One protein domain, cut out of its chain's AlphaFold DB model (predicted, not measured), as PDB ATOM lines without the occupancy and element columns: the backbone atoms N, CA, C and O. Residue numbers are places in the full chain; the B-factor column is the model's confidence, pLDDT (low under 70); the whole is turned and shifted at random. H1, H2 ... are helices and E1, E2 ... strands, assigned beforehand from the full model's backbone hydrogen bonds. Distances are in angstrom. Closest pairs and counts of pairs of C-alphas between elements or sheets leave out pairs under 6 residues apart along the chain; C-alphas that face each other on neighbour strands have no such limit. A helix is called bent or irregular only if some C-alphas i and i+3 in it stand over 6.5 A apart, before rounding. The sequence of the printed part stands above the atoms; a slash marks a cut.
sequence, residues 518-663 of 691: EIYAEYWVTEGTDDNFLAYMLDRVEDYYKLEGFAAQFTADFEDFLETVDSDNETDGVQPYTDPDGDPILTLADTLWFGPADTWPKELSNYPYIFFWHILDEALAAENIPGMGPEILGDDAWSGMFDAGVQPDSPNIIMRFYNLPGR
ATOM      1  N   GLU A 518     -47.567   3.522  58.452       89.62
ATOM      2  CA  GLU A 518     -46.983   4.668  57.759       89.62
ATOM      3  C   GLU A 518     -46.058   4.103  56.689       89.62
ATOM      4  O   GLU A 518     -45.222   3.241  56.995       89.62
ATOM      5  N   ILE A 519     -46.225   4.573  55.461       89.44
ATOM      6  CA  ILE A 519     -45.435   4.123  54.322       89.44
ATOM      7  C   ILE A 519     -44.333   5.133  54.072       89.44
ATOM      8  O   ILE A 519     -44.605   6.303  53.845       89.44
ATOM      9  N   TYR A 520     -43.087   4.680  54.121       89.31
ATOM     10  CA  TYR A 520     -41.929   5.507  53.815       89.31
ATOM     11  C   TYR A 520     -41.415   5.161  52.430       89.31
ATOM     12  O   TYR A 520     -41.348   3.981  52.070       89.31
ATOM     13  N   ALA A 521     -41.051   6.194  51.678       90.12
ATOM     14  CA  ALA A 521     -40.562   6.076  50.318       90.12
ATOM     15  C   ALA A 521     -39.260   6.865  50.159       90.12
ATOM     16  O   ALA A 521     -39.164   8.015  50.578       90.12
ATOM     17  N   GLU A 522     -38.272   6.236  49.537       89.81
ATOM     18  CA  GLU A 522     -36.989   6.828  49.154       89.81
ATOM     19  C   GLU A 522     -36.676   6.417  47.714       89.81
ATOM     20  O   GLU A 522     -37.085   5.333  47.280       89.81
ATOM     21  N   TYR A 523     -35.900   7.232  46.996       90.06
ATOM     22  CA  TYR A 523     -35.323   6.843  45.713       90.06
ATOM     23  C   TYR A 523     -33.827   7.146  45.661       90.06
ATOM     24  O   TYR A 523     -33.310   7.963  46.422       90.06
ATOM     25  N   TRP A 524     -33.128   6.464  44.761       88.38
ATOM     26  CA  TRP A 524     -31.798   6.856  44.313       88.38
ATOM     27  C   TRP A 524     -31.611   6.497  42.847       88.38
ATOM     28  O   TRP A 524     -32.307   5.639  42.292       88.38
ATOM     29  N   VAL A 525     -30.627   7.147  42.241       89.62
ATOM     30  CA  VAL A 525     -30.255   6.953  40.845       89.62
ATOM     31  C   VAL A 525     -29.043   6.032  40.760       89.62
ATOM     32  O   VAL A 525     -28.184   5.993  41.645       89.62
ATOM     33  N   THR A 526     -28.982   5.235  39.698       88.50
ATOM     34  CA  THR A 526     -27.822   4.392  39.411       88.50
ATOM     35  C   THR A 526     -26.595   5.267  39.149       88.50
ATOM     36  O   THR A 526     -26.653   6.227  38.384       88.50
ATOM     37  N   GLU A 527     -25.464   4.934  39.772       85.38
ATOM     38  CA  GLU A 527     -24.228   5.716  39.651       85.38
ATOM     39  C   GLU A 527     -23.832   5.930  38.177       85.38
ATOM     40  O   GLU A 527     -23.744   4.977  37.397       85.38
ATOM     41  N   GLY A 528     -23.578   7.190  37.805       85.12
ATOM     42  CA  GLY A 528     -23.188   7.580  36.447       85.12
ATOM     43  C   GLY A 528     -24.336   7.648  35.435       85.12
ATOM     44  O   GLY A 528     -24.068   7.621  34.234       85.12
ATOM     45  N   THR A 529     -25.586   7.705  35.901       89.00
ATOM     46  CA  THR A 529     -26.771   7.964  35.068       89.00
ATOM     47  C   THR A 529     -27.459   9.257  35.491       89.00
ATOM     48  O   THR A 529     -27.269   9.704  36.621       89.00
ATOM     49  N   ASP A 530     -28.234   9.840  34.579       87.94
ATOM     50  CA  ASP A 530     -28.965  11.086  34.819       87.94
ATOM     51  C   ASP A 530     -30.144  10.849  35.780       87.94
ATOM     52  O   ASP A 530     -30.775   9.782  35.746       87.94
ATOM     53  N   ASP A 531     -30.443  11.834  36.632       89.44
ATOM     54  CA  ASP A 531     -31.631  11.820  37.488       89.44
ATOM     55  C   ASP A 531     -32.836  12.361  36.711       89.44
ATOM     56  O   ASP A 531     -32.954  13.554  36.461       89.44
ATOM     57  N   ASN A 532     -33.733  11.463  36.306       91.00
ATOM     58  CA  ASN A 532     -34.990  11.797  35.635       91.00
ATOM     59  C   ASN A 532     -36.213  11.507  36.524       91.00
ATOM     60  O   ASN A 532     -37.304  11.248  36.005       91.00
ATOM     61  N   PHE A 533     -36.046  11.504  37.853       92.44
ATOM     62  CA  PHE A 533     -37.099  11.100  38.783       92.44
ATOM     63  C   PHE A 533     -38.377  11.927  38.658       92.44
ATOM     64  O   PHE A 533     -39.450  11.334  38.641       92.44
ATOM     65  N   LEU A 534     -38.292  13.257  38.532       94.75
ATOM     66  CA  LEU A 534     -39.490  14.103  38.451       94.75
ATOM     67  C   LEU A 534     -40.323  13.814  37.195       94.75
ATOM     68  O   LEU A 534     -41.538  13.664  37.290       94.75
ATOM     69  N   ALA A 535     -39.676  13.642  36.038       95.31
ATOM     70  CA  ALA A 535     -40.362  13.257  34.804       95.31
ATOM     71  C   ALA A 535     -41.031  11.880  34.942       95.31
ATOM     72  O   ALA A 535     -42.214  11.724  34.651       95.31
ATOM     73  N   TYR A 536     -40.299  10.897  35.479       95.12
ATOM     74  CA  TYR A 536     -40.855   9.569  35.729       95.12
ATOM     75  C   TYR A 536     -42.020   9.611  36.728       95.12
ATOM     76  O   TYR A 536     -43.012   8.908  36.561       95.12
ATOM     77  N   MET A 537     -41.931  10.447  37.760       94.81
ATOM     78  CA  MET A 537     -42.989  10.648  38.743       94.81
ATOM     79  C   MET A 537     -44.273  11.162  38.078       94.81
ATOM     80  O   MET A 537     -45.335  10.584  38.318       94.81
ATOM     81  N   LEU A 538     -44.184  12.169  37.202       98.00
ATOM     82  CA  LEU A 538     -45.338  12.685  36.458       98.00
ATOM     83  C   LEU A 538     -45.974  11.610  35.565       98.00
ATOM     84  O   LEU A 538     -47.198  11.469  35.574       98.00
ATOM     85  N   ASP A 539     -45.166  10.798  34.876       97.00
ATOM     86  CA  ASP A 539     -45.666   9.661  34.088       97.00
ATOM     87  C   ASP A 539     -46.436   8.667  34.973       97.00
ATOM     88  O   ASP A 539     -47.514   8.188  34.609       97.00
ATOM     89  N   ARG A 540     -45.923   8.371  36.178       96.44
ATOM     90  CA  ARG A 540     -46.603   7.491  37.142       96.44
ATOM     91  C   ARG A 540     -47.917   8.077  37.645       96.44
ATOM     92  O   ARG A 540     -48.880   7.323  37.793       96.44
ATOM     93  N   VAL A 541     -47.971   9.384  37.886       97.06
ATOM     94  CA  VAL A 541     -49.192  10.104  38.276       97.06
ATOM     95  C   VAL A 541     -50.241  10.022  37.165       97.06
ATOM     96  O   VAL A 541     -51.369   9.592  37.423       97.06
ATOM     97  N   GLU A 542     -49.866  10.354  35.927       97.69
ATOM     98  CA  GLU A 542     -50.741  10.280  34.753       97.69
ATOM     99  C   GLU A 542     -51.294   8.859  34.556       97.69
ATOM    100  O   GLU A 542     -52.511   8.663  34.443       97.69
ATOM    101  N   ASP A 543     -50.423   7.851  34.602       96.44
ATOM    102  CA  ASP A 543     -50.806   6.451  34.445       96.44
ATOM    103  C   ASP A 543     -51.730   5.960  35.557       96.44
ATOM    104  O   ASP A 543     -52.684   5.215  35.294       96.44
ATOM    105  N   TYR A 544     -51.430   6.305  36.809       95.94
ATOM    106  CA  TYR A 544     -52.170   5.810  37.964       95.94
ATOM    107  C   TYR A 544     -53.571   6.425  38.023       95.94
ATOM    108  O   TYR A 544     -54.555   5.689  38.158       95.94
ATOM    109  N   TYR A 545     -53.676   7.740  37.822       96.44
ATOM    110  CA  TYR A 545     -54.937   8.481  37.902       96.44
ATOM    111  C   TYR A 545     -55.685   8.617  36.570       96.44
ATOM    112  O   TYR A 545     -56.823   9.081  36.563       96.44
ATOM    113  N   LYS A 546     -55.113   8.130  35.460       96.81
ATOM    114  CA  LYS A 546     -55.711   8.167  34.109       96.81
ATOM    115  C   LYS A 546     -55.921   9.589  33.586       96.81
ATOM    116  O   LYS A 546     -56.946   9.875  32.967       96.81
ATOM    117  N   LEU A 547     -54.935  10.450  33.812       97.06
ATOM    118  CA  LEU A 547     -54.952  11.860  33.420       97.06
ATOM    119  C   LEU A 547     -54.229  12.052  32.077       97.06
ATOM    120  O   LEU A 547     -53.106  12.532  32.042       97.06
ATOM    121  N   GLU A 548     -54.841  11.616  30.973       97.50
ATOM    122  CA  GLU A 548     -54.201  11.630  29.643       97.50
ATOM    123  C   GLU A 548     -53.643  13.020  29.275       97.50
ATOM    124  O   GLU A 548     -54.400  13.983  29.137       97.50
ATOM    125  N   GLY A 549     -52.324  13.102  29.070       97.44
ATOM    126  CA  GLY A 549     -51.621  14.331  28.692       97.44
ATOM    127  C   GLY A 549     -51.279  15.275  29.848       97.44
ATOM    128  O   GLY A 549     -50.710  16.338  29.591       97.44
ATOM    129  N   PHE A 550     -51.590  14.909  31.094       98.25
ATOM    130  CA  PHE A 550     -51.265  15.696  32.282       98.25
ATOM    131  C   PHE A 550     -49.761  15.911  32.435       98.25
ATOM    132  O   PHE A 550     -49.332  17.050  32.599       98.25
ATOM    133  N   ALA A 551     -48.949  14.856  32.325       98.19
ATOM    134  CA  ALA A 551     -47.503  14.946  32.517       98.19
ATOM    135  C   ALA A 551     -46.860  15.890  31.491       98.19
ATOM    136  O   ALA A 551     -46.033  16.735  31.839       98.19
ATOM    137  N   ALA A 552     -47.292  15.795  30.230       98.25
ATOM    138  CA  ALA A 552     -46.800  16.643  29.150       98.25
ATOM    139  C   ALA A 552     -47.206  18.114  29.332       98.25
ATOM    140  O   ALA A 552     -46.374  18.999  29.136       98.25
ATOM    141  N   GLN A 553     -48.462  18.374  29.708       98.19
ATOM    142  CA  GLN A 553     -48.955  19.733  29.939       98.19
ATOM    143  C   GLN A 553     -48.282  20.366  31.160       98.19
ATOM    144  O   GLN A 553     -47.758  21.469  31.057       98.19
ATOM    145  N   PHE A 554     -48.220  19.638  32.277       98.38
ATOM    146  CA  PHE A 554     -47.565  20.095  33.499       98.38
ATOM    147  C   PHE A 554     -46.091  20.431  33.257       98.38
ATOM    148  O   PHE A 554     -45.622  21.484  33.676       98.38
ATOM    149  N   THR A 555     -45.365  19.558  32.549       98.44
ATOM    150  CA  THR A 555     -43.954  19.800  32.210       98.44
ATOM    151  C   THR A 555     -43.807  21.070  31.379       98.44
ATOM    152  O   THR A 555     -42.971  21.904  31.703       98.44
ATOM    153  N   ALA A 556     -44.642  21.252  30.351       97.88
ATOM    154  CA  ALA A 556     -44.591  22.444  29.511       97.88
ATOM    155  C   ALA A 556     -44.871  23.732  30.302       97.88
ATOM    156  O   ALA A 556     -44.161  24.716  30.115       97.88
ATOM    157  N   ASP A 557     -45.862  23.722  31.195       96.62
ATOM    158  CA  ASP A 557     -46.203  24.888  32.017       96.62
ATOM    159  C   ASP A 557     -45.107  25.200  33.052       96.62
ATOM    160  O   ASP A 557     -44.793  26.364  33.302       96.62
ATOM    161  N   PHE A 558     -44.489  24.170  33.637       96.75
ATOM    162  CA  PHE A 558     -43.386  24.339  34.583       96.75
ATOM    163  C   PHE A 558     -42.106  24.847  33.908       96.75
ATOM    164  O   PHE A 558     -41.447  25.740  34.436       96.75
ATOM    165  N   GLU A 559     -41.759  24.318  32.735       96.94
ATOM    166  CA  GLU A 559     -40.599  24.786  31.969       96.94
ATOM    167  C   GLU A 559     -40.820  26.203  31.417       96.94
ATOM    168  O   GLU A 559     -39.895  27.007  31.464       96.94
ATOM    169  N   ASP A 560     -42.042  26.573  31.011       95.12
ATOM    170  CA  ASP A 560     -42.373  27.965  30.658       95.12
ATOM    171  C   ASP A 560     -42.154  28.911  31.851       95.12
ATOM    172  O   ASP A 560     -41.575  29.986  31.692       95.12
ATOM    173  N   PHE A 561     -42.524  28.500  33.069       92.75
ATOM    174  CA  PHE A 561     -42.185  29.252  34.280       92.75
ATOM    175  C   PHE A 561     -40.666  29.416  34.446       92.75
ATOM    176  O   PHE A 561     -40.199  30.538  34.651       92.75
ATOM    177  N   LEU A 562     -39.889  28.334  34.335       92.94
ATOM    178  CA  LEU A 562     -38.432  28.396  34.486       92.94
ATOM    179  C   LEU A 562     -37.778  29.271  33.413       92.94
ATOM    180  O   LEU A 562     -36.856  30.019  33.718       92.94
ATOM    181  N   GLU A 563     -38.253  29.224  32.171       90.44
ATOM    182  CA  GLU A 563     -37.706  30.021  31.070       90.44
ATOM    183  C   GLU A 563     -38.065  31.513  31.164       90.44
ATOM    184  O   GLU A 563     -37.335  32.351  30.626       90.44
ATOM    185  N   THR A 564     -39.182  31.853  31.814       87.44
ATOM    186  CA  THR A 564     -39.729  33.221  31.831       87.44
ATOM    187  C   THR A 564     -39.545  33.962  33.150       87.44
ATOM    188  O   THR A 564     -39.731  35.182  33.184       87.44
ATOM    189  N   VAL A 565     -39.186  33.266  34.231       84.81
ATOM    190  CA  VAL A 565     -38.924  33.892  35.530       84.81
ATOM    191  C   VAL A 565     -37.696  34.803  35.465       84.81
ATOM    192  O   VAL A 565     -36.641  34.441  34.949       84.81
ATOM    193  N   ASP A 566     -37.849  36.010  36.008       79.00
ATOM    194  CA  ASP A 566     -36.839  37.062  35.970       79.00
ATOM    195  C   ASP A 566     -36.696  37.703  37.352       79.00
ATOM    196  O   ASP A 566     -37.687  38.115  37.966       79.00
ATOM    197  N   SER A 567     -35.465  37.763  37.860       72.69
ATOM    198  CA  SER A 567     -35.164  38.441  39.130       72.69
ATOM    199  C   SER A 567     -35.042  39.953  39.002       72.69
ATOM    200  O   SER A 567     -35.118  40.644  40.021       72.69
ATOM    201  N   ASP A 568     -34.848  40.472  37.790       71.12
ATOM    202  CA  ASP A 568     -34.648  41.891  37.545       71.12
ATOM    203  C   ASP A 568     -35.807  42.461  36.722       71.12
ATOM    204  O   ASP A 568     -36.021  42.130  35.562       71.12
ATOM    205  N   ASN A 569     -36.561  43.385  37.318       67.06
ATOM    206  CA  ASN A 569     -37.631  44.080  36.605       67.06
ATOM    207  C   ASN A 569     -37.121  45.223  35.703       67.06
ATOM    208  O   ASN A 569     -37.929  45.861  35.019       67.06
ATOM    209  N   GLU A 570     -35.816  45.508  35.713       74.44
ATOM    210  CA  GLU A 570     -35.156  46.515  34.881       74.44
ATOM    211  C   GLU A 570     -34.370  45.904  33.705       74.44
ATOM    212  O   GLU A 570     -34.168  46.593  32.696       74.44
ATOM    213  N   THR A 571     -33.964  44.631  33.798       71.62
ATOM    214  CA  THR A 571     -33.192  43.918  32.768       71.62
ATOM    215  C   THR A 571     -33.865  42.603  32.389       71.62
ATOM    216  O   THR A 571     -33.750  41.632  33.116       71.62
ATOM    217  N   ASP A 572     -34.473  42.548  31.201       74.69
ATOM    218  CA  ASP A 572     -35.087  41.312  30.699       74.69
ATOM    219  C   ASP A 572     -34.069  40.148  30.602       74.69
ATOM    220  O   ASP A 572     -33.012  40.270  29.965       74.69
ATOM    221  N   GLY A 573     -34.446  38.988  31.138       69.69
ATOM    222  CA  GLY A 573     -33.765  37.703  31.015       69.69
ATOM    223  C   GLY A 573     -32.784  37.357  32.139       69.69
ATOM    224  O   GLY A 573     -31.911  36.514  31.911       69.69
ATOM    225  N   VAL A 574     -32.866  37.980  33.322       78.75
ATOM    226  CA  VAL A 574     -31.998  37.619  34.458       78.75
ATOM    227  C   VAL A 574     -32.573  36.407  35.185       78.75
ATOM    228  O   VAL A 574     -33.323  36.538  36.153       78.75
ATOM    229  N   GLN A 575     -32.171  35.218  34.723       83.88
ATOM    230  CA  GLN A 575     -32.526  33.936  35.336       83.88
ATOM    231  C   GLN A 575     -32.092  33.894  36.818       83.88
ATOM    232  O   GLN A 575     -30.884  33.863  37.078       83.88
ATOM    233  N   PRO A 576     -33.032  33.887  37.788       83.00
ATOM    234  CA  PRO A 576     -32.709  33.831  39.216       83.00
ATOM    235  C   PRO A 576     -32.147  32.495  39.694       83.00
ATOM    236  O   PRO A 576     -31.487  32.459  40.732       83.00
ATOM    237  N   TYR A 577     -32.474  31.393  39.017       89.88
ATOM    238  CA  TYR A 577     -32.222  30.058  39.544       89.88
ATOM    239  C   TYR A 577     -31.058  29.396  38.818       89.88
ATOM    240  O   TYR A 577     -31.138  29.054  37.636       89.88
ATOM    241  N   THR A 578     -29.976  29.185  39.560       91.00
ATOM    242  CA  THR A 578     -28.831  28.392  39.121       91.00
ATOM    243  C   THR A 578     -28.594  27.238  40.077       91.00
ATOM    244  O   THR A 578     -28.904  27.320  41.271       91.00
ATOM    245  N   ASP A 579     -28.008  26.169  39.563       91.12
ATOM    246  CA  ASP A 579     -27.475  25.096  40.387       91.12
ATOM    247  C   ASP A 579     -26.238  25.575  41.195       91.12
ATOM    248  O   ASP A 579     -25.778  26.716  41.029       91.12
ATOM    249  N   PRO A 580     -25.682  24.739  42.092       89.56
ATOM    250  CA  PRO A 580     -24.497  25.096  42.874       89.56
ATOM    251  C   PRO A 580     -23.221  25.364  42.056       89.56
ATOM    252  O   PRO A 580     -22.285  25.966  42.588       89.56
ATOM    253  N   ASP A 581     -23.160  24.920  40.799       91.12
ATOM    254  CA  ASP A 581     -22.048  25.182  39.880       91.12
ATOM    255  C   ASP A 581     -22.248  26.497  39.090       91.12
ATOM    256  O   ASP A 581     -21.316  26.983  38.437       91.12
ATOM    257  N   GLY A 582     -23.417  27.130  39.229       90.12
ATOM    258  CA  GLY A 582     -23.792  28.386  38.583       90.12
ATOM    259  C   GLY A 582     -24.446  28.198  37.213       90.12
ATOM    260  O   GLY A 582     -24.612  29.183  36.487       90.12
ATOM    261  N   ASP A 583     -24.808  26.968  36.849       92.69
ATOM    262  CA  ASP A 583     -25.501  26.677  35.601       92.69
ATOM    263  C   ASP A 583     -27.014  26.965  35.749       92.69
ATOM    264  O   ASP A 583     -27.615  26.624  36.771       92.69
ATOM    265  N   PRO A 584     -27.657  27.630  34.768       93.31
ATOM    266  CA  PRO A 584     -29.089  27.936  34.817       93.31
ATOM    267  C   PRO A 584     -29.983  26.694  34.925       93.31
ATOM    268  O   PRO A 584     -29.829  25.758  34.142       93.31
ATOM    269  N   ILE A 585     -30.982  26.736  35.810       94.50
ATOM    270  CA  ILE A 585     -32.029  25.708  35.919       94.50
ATOM    271  C   ILE A 585     -33.183  26.106  34.993       94.50
ATOM    272  O   ILE A 585     -33.975  26.983  35.335       94.50
ATOM    273  N   LEU A 586     -33.254  25.499  33.805       94.69
ATOM    274  CA  LEU A 586     -34.221  25.882  32.761       94.69
ATOM    275  C   LEU A 586     -35.247  24.795  32.444       94.69
ATOM    276  O   LEU A 586     -36.283  25.093  31.861       94.69
ATOM    277  N   THR A 587     -34.965  23.543  32.798       95.62
ATOM    278  CA  THR A 587     -35.822  22.404  32.457       95.62
ATOM    279  C   THR A 587     -36.229  21.598  33.684       95.62
ATOM    280  O   THR A 587     -35.629  21.699  34.763       95.62
ATOM    281  N   LEU A 588     -37.218  20.716  33.513       95.94
ATOM    282  CA  LEU A 588     -37.586  19.748  34.544       95.94
ATOM    283  C   LEU A 588     -36.408  18.823  34.898       95.94
ATOM    284  O   LEU A 588     -36.276  18.409  36.046       95.94
ATOM    285  N   ALA A 589     -35.542  18.516  33.928       93.12
ATOM    286  CA  ALA A 589     -34.356  17.685  34.137       93.12
ATOM    287  C   ALA A 589     -33.261  18.393  34.955       93.12
ATOM    288  O   ALA A 589     -32.518  17.727  35.671       93.12
ATOM    289  N   ASP A 590     -33.190  19.725  34.886       93.31
ATOM    290  CA  ASP A 590     -32.241  20.529  35.671       93.31
ATOM    291  C   ASP A 590     -32.746  20.774  37.109       93.31
ATOM    292  O   ASP A 590     -31.999  21.209  37.985       93.31
ATOM    293  N   THR A 591     -34.028  20.493  37.368       93.81
ATOM    294  CA  THR A 591     -34.672  20.709  38.668       93.81
ATOM    295  C   THR A 591     -34.367  19.552  39.617       93.81
ATOM    296  O   THR A 591     -35.114  18.578  39.719       93.81
ATOM    297  N   LEU A 592     -33.257  19.669  40.342       89.31
ATOM    298  CA  LEU A 592     -32.783  18.666  41.294       89.31
ATOM    299  C   LEU A 592     -32.802  19.193  42.732       89.31
ATOM    300  O   LEU A 592     -33.032  20.371  42.998       89.31
ATOM    301  N   TRP A 593     -32.570  18.286  43.676       87.12
ATOM    302  CA  TRP A 593     -32.317  18.638  45.067       87.12
ATOM    303  C   TRP A 593     -30.809  18.806  45.293       87.12
ATOM    304  O   TRP A 593     -30.028  17.934  44.911       87.12
ATOM    305  N   PHE A 594     -30.402  19.901  45.942       84.25
ATOM    306  CA  PHE A 594     -28.995  20.316  46.043       84.25
ATOM    307  C   PHE A 594     -28.418  20.381  47.469       84.25
ATOM    308  O   PHE A 594     -27.229  20.647  47.628       84.25
ATOM    309  N   GLY A 595     -29.206  20.101  48.511       76.94
ATOM    310  CA  GLY A 595     -28.727  20.069  49.903       76.94
ATOM    311  C   GLY A 595     -28.075  21.351  50.430       76.94
ATOM    312  O   GLY A 595     -28.160  22.389  49.780       76.94
ATOM    313  N   PRO A 596     -27.467  21.309  51.637       69.12
ATOM    314  CA  PRO A 596     -27.484  20.205  52.602       69.12
ATOM    315  C   PRO A 596     -28.823  20.105  53.351       69.12
ATOM    316  O   PRO A 596     -29.549  21.090  53.485       69.12
ATOM    317  N   ALA A 597     -29.113  18.923  53.900       68.88
ATOM    318  CA  ALA A 597     -30.326  18.613  54.666       68.88
ATOM    319  C   ALA A 597     -30.771  19.714  55.659       68.88
ATOM    320  O   ALA A 597     -31.950  20.050  55.744       68.88
ATOM    321  N   ASP A 598     -29.833  20.329  56.377       65.31
ATOM    322  CA  ASP A 598     -30.165  21.260  57.461       65.31
ATOM    323  C   ASP A 598     -30.620  22.658  56.996       65.31
ATOM    324  O   ASP A 598     -31.344  23.339  57.729       65.31
ATOM    325  N   THR A 599     -30.201  23.125  55.811       70.62
ATOM    326  CA  THR A 599     -30.500  24.492  55.325       70.62
ATOM    327  C   THR A 599     -31.146  24.545  53.950       70.62
ATOM    328  O   THR A 599     -31.493  25.639  53.513       70.62
ATOM    329  N   TRP A 600     -31.404  23.403  53.306       79.31
ATOM    330  CA  TRP A 600     -31.864  23.343  51.916       79.31
ATOM    331  C   TRP A 600     -33.051  24.254  51.546       79.31
ATOM    332  O   TRP A 600     -32.996  24.780  50.436       79.31
ATOM    333  N   PRO A 601     -34.078  24.530  52.394       78.56
ATOM    334  CA  PRO A 601     -35.169  25.406  51.975       78.56
ATOM    335  C   PRO A 601     -34.700  26.849  51.773       78.56
ATOM    336  O   PRO A 601     -35.326  27.585  51.026       78.56
ATOM    337  N   LYS A 602     -33.603  27.257  52.426       74.62
ATOM    338  CA  LYS A 602     -32.988  28.593  52.318       74.62
ATOM    339  C   LYS A 602     -32.195  28.775  51.035       74.62
ATOM    340  O   LYS A 602     -32.021  29.910  50.601       74.62
ATOM    341  N   GLU A 603     -31.719  27.679  50.458       79.75
ATOM    342  CA  GLU A 603     -30.842  27.709  49.298       79.75
ATOM    343  C   GLU A 603     -31.657  28.025  48.043       79.75
ATOM    344  O   GLU A 603     -32.596  27.302  47.696       79.75
ATOM    345  N   LEU A 604     -31.286  29.099  47.345       83.06
ATOM    346  CA  LEU A 604     -32.011  29.570  46.163       83.06
ATOM    347  C   LEU A 604     -32.068  28.504  45.054       83.06
ATOM    348  O   LEU A 604     -33.101  28.363  44.404       83.06
ATOM    349  N   SER A 605     -31.016  27.689  44.912       87.31
ATOM    350  CA  SER A 605     -30.956  26.566  43.963       87.31
ATOM    351  C   SER A 605     -32.046  25.511  44.183       87.31
ATOM    352  O   SER A 605     -32.419  24.814  43.247       87.31
ATOM    353  N   ASN A 606     -32.596  25.394  45.398       88.25
ATOM    354  CA  ASN A 606     -33.678  24.454  45.697       88.25
ATOM    355  C   ASN A 606     -35.079  25.053  45.493       88.25
ATOM    356  O   ASN A 606     -36.067  24.329  45.620       88.25
ATOM    357  N   TYR A 607     -35.199  26.349  45.181       88.06
ATOM    358  CA  TYR A 607     -36.501  26.983  44.978       88.06
ATOM    359  C   TYR A 607     -37.314  26.320  43.850       88.06
ATOM    360  O   TYR A 607     -38.459  25.953  44.124       88.06
ATOM    361  N   PRO A 608     -36.764  26.074  42.636       91.25
ATOM    362  CA  PRO A 608     -37.483  25.353  41.579       91.25
ATOM    363  C   PRO A 608     -38.019  23.993  42.030       91.25
ATOM    364  O   PRO A 608     -39.153  23.631  41.725       91.25
ATOM    365  N   TYR A 609     -37.226  23.267  42.820       91.62
ATOM    366  CA  TYR A 609     -37.592  21.958  43.342       91.62
ATOM    367  C   TYR A 609     -38.765  22.034  44.328       91.62
ATOM    368  O   TYR A 609     -39.715  21.261  44.233       91.62
ATOM    369  N   ILE A 610     -38.732  22.981  45.268       89.44
ATOM    370  CA  ILE A 610     -39.837  23.221  46.213       89.44
ATOM    371  C   ILE A 610     -41.099  23.627  45.449       89.44
ATOM    372  O   ILE A 610     -42.179  23.089  45.697       89.44
ATOM    373  N   PHE A 611     -40.944  24.543  44.493       90.25
ATOM    374  CA  PHE A 611     -42.039  25.066  43.694       90.25
ATOM    375  C   PHE A 611     -42.724  23.967  42.875       90.25
ATOM    376  O   PHE A 611     -43.949  23.890  42.910       90.25
ATOM    377  N   PHE A 612     -41.956  23.061  42.250       94.25
ATOM    378  CA  PHE A 612     -42.478  21.887  41.538       94.25
ATOM    379  C   PHE A 612     -43.499  21.108  42.379       94.25
ATOM    380  O   PHE A 612     -44.597  20.810  41.911       94.25
ATOM    381  N   TRP A 613     -43.169  20.796  43.635       93.38
ATOM    382  CA  TRP A 613     -44.054  20.004  44.494       93.38
ATOM    383  C   TRP A 613     -45.320  20.755  44.905       93.38
ATOM    384  O   TRP A 613     -46.378  20.133  45.003       93.38
ATOM    385  N   HIS A 614     -45.226  22.065  45.143       91.19
ATOM    386  CA  HIS A 614     -46.390  22.886  45.478       91.19
ATOM    387  C   HIS A 614     -47.364  22.968  44.302       91.19
ATOM    388  O   HIS A 614     -48.540  22.639  44.458       91.19
ATOM    389  N   ILE A 615     -46.876  23.320  43.111       92.75
ATOM    390  CA  ILE A 615     -47.747  23.447  41.937       92.75
ATOM    391  C   ILE A 615     -48.277  22.089  41.465       92.75
ATOM    392  O   ILE A 615     -49.355  22.025  40.882       92.75
ATOM    393  N   LEU A 616     -47.563  20.988  41.729       95.12
ATOM    394  CA  LEU A 616     -48.062  19.644  41.448       95.12
ATOM    395  C   LEU A 616     -49.243  19.275  42.343       95.12
ATOM    396  O   LEU A 616     -50.238  18.747  41.848       95.12
ATOM    397  N   ASP A 617     -49.159  19.571  43.641       93.44
ATOM    398  CA  ASP A 617     -50.290  19.381  44.550       93.44
ATOM    399  C   ASP A 617     -51.496  20.236  44.111       93.44
ATOM    400  O   ASP A 617     -52.623  19.736  44.090       93.44
ATOM    401  N   GLU A 618     -51.270  21.491  43.704       92.44
ATOM    402  CA  GLU A 618     -52.323  22.375  43.182       92.44
ATOM    403  C   GLU A 618     -52.952  21.844  41.886       92.44
ATOM    404  O   GLU A 618     -54.181  21.783  41.771       92.44
ATOM    405  N   ALA A 619     -52.130  21.417  40.924       95.50
ATOM    406  CA  ALA A 619     -52.589  20.868  39.654       95.50
ATOM    407  C   ALA A 619     -53.426  19.598  39.867       95.50
ATOM    408  O   ALA A 619     -54.502  19.463  39.290       95.50
ATOM    409  N   LEU A 620     -52.990  18.695  40.749       95.81
ATOM    410  CA  LEU A 620     -53.736  17.473  41.058       95.81
ATOM    411  C   LEU A 620     -55.043  17.745  41.800       95.81
ATOM    412  O   LEU A 620     -56.052  17.092  41.517       95.81
ATOM    413  N   ALA A 621     -55.064  18.723  42.707       93.44
ATOM    414  CA  ALA A 621     -56.301  19.152  43.349       93.44
ATOM    415  C   ALA A 621     -57.316  19.682  42.316       93.44
ATOM    416  O   ALA A 621     -58.510  19.377  42.407       93.44
ATOM    417  N   ALA A 622     -56.856  20.414  41.295       95.31
ATOM    418  CA  ALA A 622     -57.708  20.953  40.232       95.31
ATOM    419  C   ALA A 622     -58.358  19.867  39.348       95.31
ATOM    420  O   ALA A 622     -59.457  20.080  38.825       95.31
ATOM    421  N   GLU A 623     -57.746  18.684  39.237       96.12
ATOM    422  CA  GLU A 623     -58.292  17.547  38.479       96.12
ATOM    423  C   GLU A 623     -59.519  16.895  39.147       96.12
ATOM    424  O   GLU A 623     -60.250  16.143  38.500       96.12
ATOM    425  N   ASN A 624     -59.806  17.199  40.423       92.44
ATOM    426  CA  ASN A 624     -60.963  16.670  41.166       92.44
ATOM    427  C   ASN A 624     -61.061  15.127  41.129       92.44
ATOM    428  O   ASN A 624     -62.132  14.547  40.906       92.44
ATOM    429  N   ILE A 625     -59.929  14.451  41.331       94.69
ATOM    430  CA  ILE A 625     -59.812  12.994  41.228       94.69
ATOM    431  C   ILE A 625     -60.699  12.302  42.285       94.69
ATOM    432  O   ILE A 625     -60.546  12.552  43.483       94.69
ATOM    433  N   PRO A 626     -61.614  11.391  41.895       91.38
ATOM    434  CA  PRO A 626     -62.501  10.731  42.848       91.38
ATOM    435  C   PRO A 626     -61.753   9.947  43.932       91.38
ATOM    436  O   PRO A 626     -60.986   9.034  43.633       91.38
ATOM    437  N   GLY A 627     -62.052  10.251  45.198       88.06
ATOM    438  CA  GLY A 627     -61.462   9.574  46.358       88.06
ATOM    439  C   GLY A 627     -60.088  10.100  46.776       88.06
ATOM    440  O   GLY A 627     -59.539   9.586  47.744       88.06
ATOM    441  N   MET A 628     -59.555  11.111  46.087       92.56
ATOM    442  CA  MET A 628     -58.383  11.852  46.538       92.56
ATOM    443  C   MET A 628     -58.782  12.785  47.685       92.56
ATOM    444  O   MET A 628     -59.699  13.593  47.532       92.56
ATOM    445  N   GLY A 629     -58.133  12.631  48.838       93.38
ATOM    446  CA  GLY A 629     -58.310  13.513  49.986       93.38
ATOM    447  C   GLY A 629     -57.380  14.730  49.943       93.38
ATOM    448  O   GLY A 629     -56.627  14.907  48.978       93.38
ATOM    449  N   PRO A 630     -57.382  15.560  51.000       93.94
ATOM    450  CA  PRO A 630     -56.533  16.751  51.093       93.94
ATOM    451  C   PRO A 630     -55.035  16.427  51.006       93.94
ATOM    452  O   PRO A 630     -54.232  17.277  50.630       93.94
ATOM    453  N   GLU A 631     -54.630  15.200  51.335       94.38
ATOM    454  CA  GLU A 631     -53.252  14.747  51.198       94.38
ATOM    455  C   GLU A 631     -52.758  14.721  49.743       94.38
ATOM    456  O   GLU A 631     -51.549  14.803  49.530       94.38
ATOM    457  N   ILE A 632     -53.648  14.631  48.747       94.31
ATOM    458  CA  ILE A 632     -53.317  14.423  47.327       94.31
ATOM    459  C   ILE A 632     -52.500  13.133  47.117       94.31
ATOM    460  O   ILE A 632     -53.046  12.079  46.790       94.31
ATOM    461  N   LEU A 633     -51.188  13.195  47.359       94.12
ATOM    462  CA  LEU A 633     -50.237  12.089  47.284       94.12
ATOM    463  C   LEU A 633     -49.894  11.557  48.688       94.12
ATOM    464  O   LEU A 633     -48.827  11.843  49.241       94.12
ATOM    465  N   GLY A 634     -50.813  10.777  49.263       94.19
ATOM    466  CA  GLY A 634     -50.628  10.060  50.532       94.19
ATOM    467  C   GLY A 634     -50.093   8.629  50.385       94.19
ATOM    468  O   GLY A 634     -49.690   8.194  49.305       94.19
ATOM    469  N   ASP A 635     -50.120   7.867  51.482       93.31
ATOM    470  CA  ASP A 635     -49.592   6.492  51.567       93.31
ATOM    471  C   ASP A 635     -50.095   5.554  50.450       93.31
ATOM    472  O   ASP A 635     -49.306   4.809  49.855       93.31
ATOM    473  N   ASP A 636     -51.398   5.596  50.151       92.25
ATOM    474  CA  ASP A 636     -52.025   4.739  49.137       92.25
ATOM    475  C   ASP A 636     -51.583   5.121  47.716       92.25
ATOM    476  O   ASP A 636     -51.327   4.239  46.893       92.25
ATOM    477  N   ALA A 637     -51.425   6.421  47.446       94.25
ATOM    478  CA  ALA A 637     -50.933   6.925  46.168       94.25
ATOM    479  C   ALA A 637     -49.494   6.455  45.919       94.25
ATOM    480  O   ALA A 637     -49.206   5.834  44.897       94.25
ATOM    481  N   TRP A 638     -48.599   6.661  46.892       93.69
ATOM    482  CA  TRP A 638     -47.198   6.241  46.791       93.69
ATOM    483  C   TRP A 638     -47.048   4.733  46.578       93.69
ATOM    484  O   TRP A 638     -46.259   4.302  45.739       93.69
ATOM    485  N   SER A 639     -47.842   3.936  47.293       91.25
ATOM    486  CA  SER A 639     -47.830   2.473  47.168       91.25
ATOM    487  C   SER A 639     -48.445   1.964  45.870       91.25
ATOM    488  O   SER A 639     -48.118   0.868  45.424       91.25
ATOM    489  N   GLY A 640     -49.382   2.716  45.295       92.94
ATOM    490  CA  GLY A 640     -50.029   2.372  44.035       92.94
ATOM    491  C   GLY A 640     -49.214   2.776  42.809       92.94
ATOM    492  O   GLY A 640     -49.276   2.099  41.781       92.94
ATOM    493  N   MET A 641     -48.449   3.864  42.910       93.94
ATOM    494  CA  MET A 641     -47.661   4.400  41.804       93.94
ATOM    495  C   MET A 641     -46.355   3.640  41.578       93.94
ATOM    496  O   MET A 641     -45.963   3.487  40.423       93.94
ATOM    497  N   PHE A 642     -45.695   3.134  42.620       92.75
ATOM    498  CA  PHE A 642     -44.339   2.591  42.508       92.75
ATOM    499  C   PHE A 642     -44.192   1.203  43.135       92.75
ATOM    500  O   PHE A 642     -44.784   0.898  44.166       92.75
ATOM    501  N   ASP A 643     -43.299   0.400  42.556       90.75
ATOM    502  CA  ASP A 643     -42.845  -0.862  43.139       90.75
ATOM    503  C   ASP A 643     -41.505  -0.681  43.864       90.75
ATOM    504  O   ASP A 643     -40.685   0.154  43.489       90.75
ATOM    505  N   ALA A 644     -41.221  -1.501  44.881       92.12
ATOM    506  CA  ALA A 644     -39.894  -1.524  45.495       92.12
ATOM    507  C   ALA A 644     -38.849  -2.143  44.546       92.12
ATOM    508  O   ALA A 644     -39.042  -3.236  44.012       92.12
ATOM    509  N   GLY A 645     -37.692  -1.492  44.422       93.00
ATOM    510  CA  GLY A 645     -36.581  -1.908  43.572       93.00
ATOM    511  C   GLY A 645     -36.444  -1.076  42.298       93.00
ATOM    512  O   GLY A 645     -36.887   0.072  42.226       93.00
ATOM    513  N   VAL A 646     -35.757  -1.654  41.310       93.12
ATOM    514  CA  VAL A 646     -35.513  -1.028  40.002       93.12
ATOM    515  C   VAL A 646     -36.839  -0.844  39.277       93.12
ATOM    516  O   VAL A 646     -37.603  -1.803  39.147       93.12
ATOM    517  N   GLN A 647     -37.082   0.365  38.783       92.06
ATOM    518  CA  GLN A 647     -38.313   0.681  38.075       92.06
ATOM    519  C   GLN A 647     -38.297   0.103  36.646       92.06
ATOM    520  O   GLN A 647     -37.296   0.266  35.943       92.06
ATOM    521  N   PRO A 648     -39.368  -0.583  36.191       84.50
ATOM    522  CA  PRO A 648     -39.385  -1.251  34.884       84.50
ATOM    523  C   PRO A 648     -39.179  -0.303  33.701       84.50
ATOM    524  O   PRO A 648     -38.445  -0.640  32.770       84.50
ATOM    525  N   ASP A 649     -39.799   0.875  33.770       85.94
ATOM    526  CA  ASP A 649     -39.824   1.857  32.683       85.94
ATOM    527  C   ASP A 649     -38.764   2.962  32.853       85.94
ATOM    528  O   ASP A 649     -38.517   3.730  31.928       85.94
ATOM    529  N   SER A 650     -38.056   2.983  33.992       88.00
ATOM    530  CA  SER A 650     -36.893   3.847  34.237       88.00
ATOM    531  C   SER A 650     -35.816   3.084  35.024       88.00
ATOM    532  O   SER A 650     -35.709   3.221  36.243       88.00
ATOM    533  N   PRO A 651     -34.995   2.245  34.362       87.62
ATOM    534  CA  PRO A 651     -34.096   1.300  35.036       87.62
ATOM    535  C   PRO A 651     -32.952   1.955  35.828       87.62
ATOM    536  O   PRO A 651     -32.249   1.268  36.567       87.62
ATOM    537  N   ASN A 652     -32.740   3.259  35.659       91.06
ATOM    538  CA  ASN A 652     -31.822   4.073  36.448       91.06
ATOM    539  C   ASN A 652     -32.393   4.453  37.826       91.06
ATOM    540  O   ASN A 652     -31.596   4.646  38.742       91.06
ATOM    541  N   ILE A 653     -33.720   4.504  37.992       91.75
ATOM    542  CA  ILE A 653     -34.395   4.841  39.252       91.75
ATOM    543  C   ILE A 653     -34.614   3.573  40.074       91.75
ATOM    544  O   ILE A 653     -35.148   2.563  39.599       91.75
ATOM    545  N   ILE A 654     -34.234   3.633  41.347       92.00
ATOM    546  CA  ILE A 654     -34.444   2.557  42.307       92.00
ATOM    547  C   ILE A 654     -35.237   3.112  43.481       92.00
ATOM    548  O   ILE A 654     -34.778   4.017  44.170       92.00
ATOM    549  N   MET A 655     -36.413   2.536  43.721       92.25
ATOM    550  CA  MET A 655     -37.284   2.911  44.831       92.25
ATOM    551  C   MET A 655     -37.077   1.976  46.017       92.25
ATOM    552  O   MET A 655     -36.892   0.763  45.867       92.25
ATOM    553  N   ARG A 656     -37.205   2.511  47.223       90.50
ATOM    554  CA  ARG A 656     -37.278   1.734  48.456       90.50
ATOM    555  C   ARG A 656     -38.518   2.132  49.223       90.50
ATOM    556  O   ARG A 656     -38.688   3.286  49.591       90.50
ATOM    557  N   PHE A 657     -39.314   1.117  49.530       90.44
ATOM    558  CA  PHE A 657     -40.447   1.231  50.428       90.44
ATOM    559  C   PHE A 657     -40.159   0.474  51.708       90.44
ATOM    560  O   PHE A 657     -39.662  -0.659  51.684       90.44
ATOM    561  N   TYR A 658     -40.482   1.085  52.835       86.62
ATOM    562  CA  TYR A 658     -40.493   0.387  54.106       86.62
ATOM    563  C   TYR A 658     -41.622   0.896  54.983       86.62
ATOM    564  O   TYR A 658     -41.947   2.077  55.016       86.62
ATOM    565  N   ASN A 659     -42.195  -0.037  55.732       80.56
ATOM    566  CA  ASN A 659     -43.118   0.290  56.798       80.56
ATOM    567  C   ASN A 659     -42.310   0.360  58.083       80.56
ATOM    568  O   ASN A 659     -41.616  -0.602  58.439       80.56
ATOM    569  N   LEU A 660     -42.428   1.463  58.815       70.56
ATOM    570  CA  LEU A 660     -42.040   1.424  60.216       70.56
ATOM    571  C   LEU A 660     -42.952   0.414  60.940       70.56
ATOM    572  O   LEU A 660     -44.120   0.263  60.561       70.56
ATOM    573  N   PRO A 661     -42.450  -0.321  61.954       64.81
ATOM    574  CA  PRO A 661     -43.285  -1.218  62.741       64.81
ATOM    575  C   PRO A 661     -44.535  -0.468  63.184       64.81
ATOM    576  O   PRO A 661     -44.400   0.632  63.720       64.81
ATOM    577  N   GLY A 662     -45.717  -1.049  62.929       66.06
ATOM    578  CA  GLY A 662     -46.997  -0.375  63.145       66.06
ATOM    579  C   GLY A 662     -46.983   0.389  64.464       66.06
ATOM    580  O   GLY A 662     -46.781  -0.202  65.533       66.06
ATOM    581  N   ARG A 663     -47.112   1.714  64.379       80.88
ATOM    582  CA  ARG A 663     -47.033   2.568  65.558       80.88
ATOM    583  C   ARG A 663     -48.274   2.322  66.389       80.88
ATOM    584  O   ARG A 663     -49.388   2.247  65.871       80.88
TER     585      ARG A 663
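What this domain is: This is residues 518 to 663 of the 691 residues of an uncharacterized protein of Desulfatibacillum aliphaticivorans (UniProt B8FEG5). Three helices, H1, H2 and H3, make the body, their centres in a triangle, with H2 running back against the other two; at one end of the domain a two-stranded ribbon of E1 and E2 joins them with the short helix H4, which packs on H1. At the other end the long link between H2 and H3 loops out to Glu 570, and the longest axis runs from there through the helices to the ribbon and the last printed residues near Gly 662. The printed part has 146 residues, with E1, H1, H2, H3, H4 and E2 in order along the chain; E1 and E2 form an antiparallel sheet, the class is mixed, helices and strands, and under half of the residues are in named elements. The whole is compact, with a radius of gyration of the C-alphas of 16.6 A, and only just elongated, spanning 54 by 35 by 31 A.

How they stand to each other: E1, residues 519 to 525, is the antiparallel neighbour of E2, residues 653 to 659, at 159 degrees between their directions; N 522 and O 656 are 3.0 A apart and N 656 and O 522 2.8 A, both within hydrogen-bond range. H1, residues 533 to 545, and H2, residues 550 to 564, are a helical hairpin: they touch, closest at the C-alphas of Leu 538 and Ala 551, 5.0 A apart, and run opposite ways at a tilt of 37 degrees, only just steep. H2 touches H1 with residues 550 to 555 alone. H2 and H3, residues 604 to 622, are also a helical hairpin: they touch, closest at the C-alphas of Phe 558 and Phe 612, 7.4 A apart, and run opposite ways at a steep tilt of 39 degrees. H1 and H3 are near each other, with 6 pairs of C-alphas within 10 A. H4, residues 635 to 641, touches H1 about perpendicular, at 84 degrees, with the C-alphas of Arg 540 and Met 641 closest at 5.7 A; H1 touches H4 with residues 540 to 544 alone. The closest C-alphas of E1 and H4, those of Ile 519 and Asp 635, are 5.5 A apart. H3 and H4 are apart. Every O i to N i+4 pair is within hydrogen-bond range in H1, H2 and H4, and 12 of 15 are in H3.

Where its parts are: E1 begins at C-alpha 519, (-45.435, 4.123, 54.322), and is 20.5 A long. H1 is 18.1 A long, H2 21.0 A, and H3, the longest helix, 27.7 A, beginning at C-alpha 604, (-32.011, 29.570, 46.163). H3 is irregular: C-alphas 605 and 608 are 7.1 A apart. H4 is 10.2 A long. E2 is 20.1 A long and ends at C-alpha 659, (-43.118, 0.290, 56.798).

The domain as a whole: The two C-alphas farthest apart, those of Glu 570 and Gly 662, are 56.0 A apart. The printed part has no cut. The links from H2 to H3, with 39 residues, H3 to H4, with 12, and H4 to E2, with 11, are long. The mean pLDDT of the printed part is 89.3; residues 569, 573, 596 to 598 and 661 to 662 are under 70.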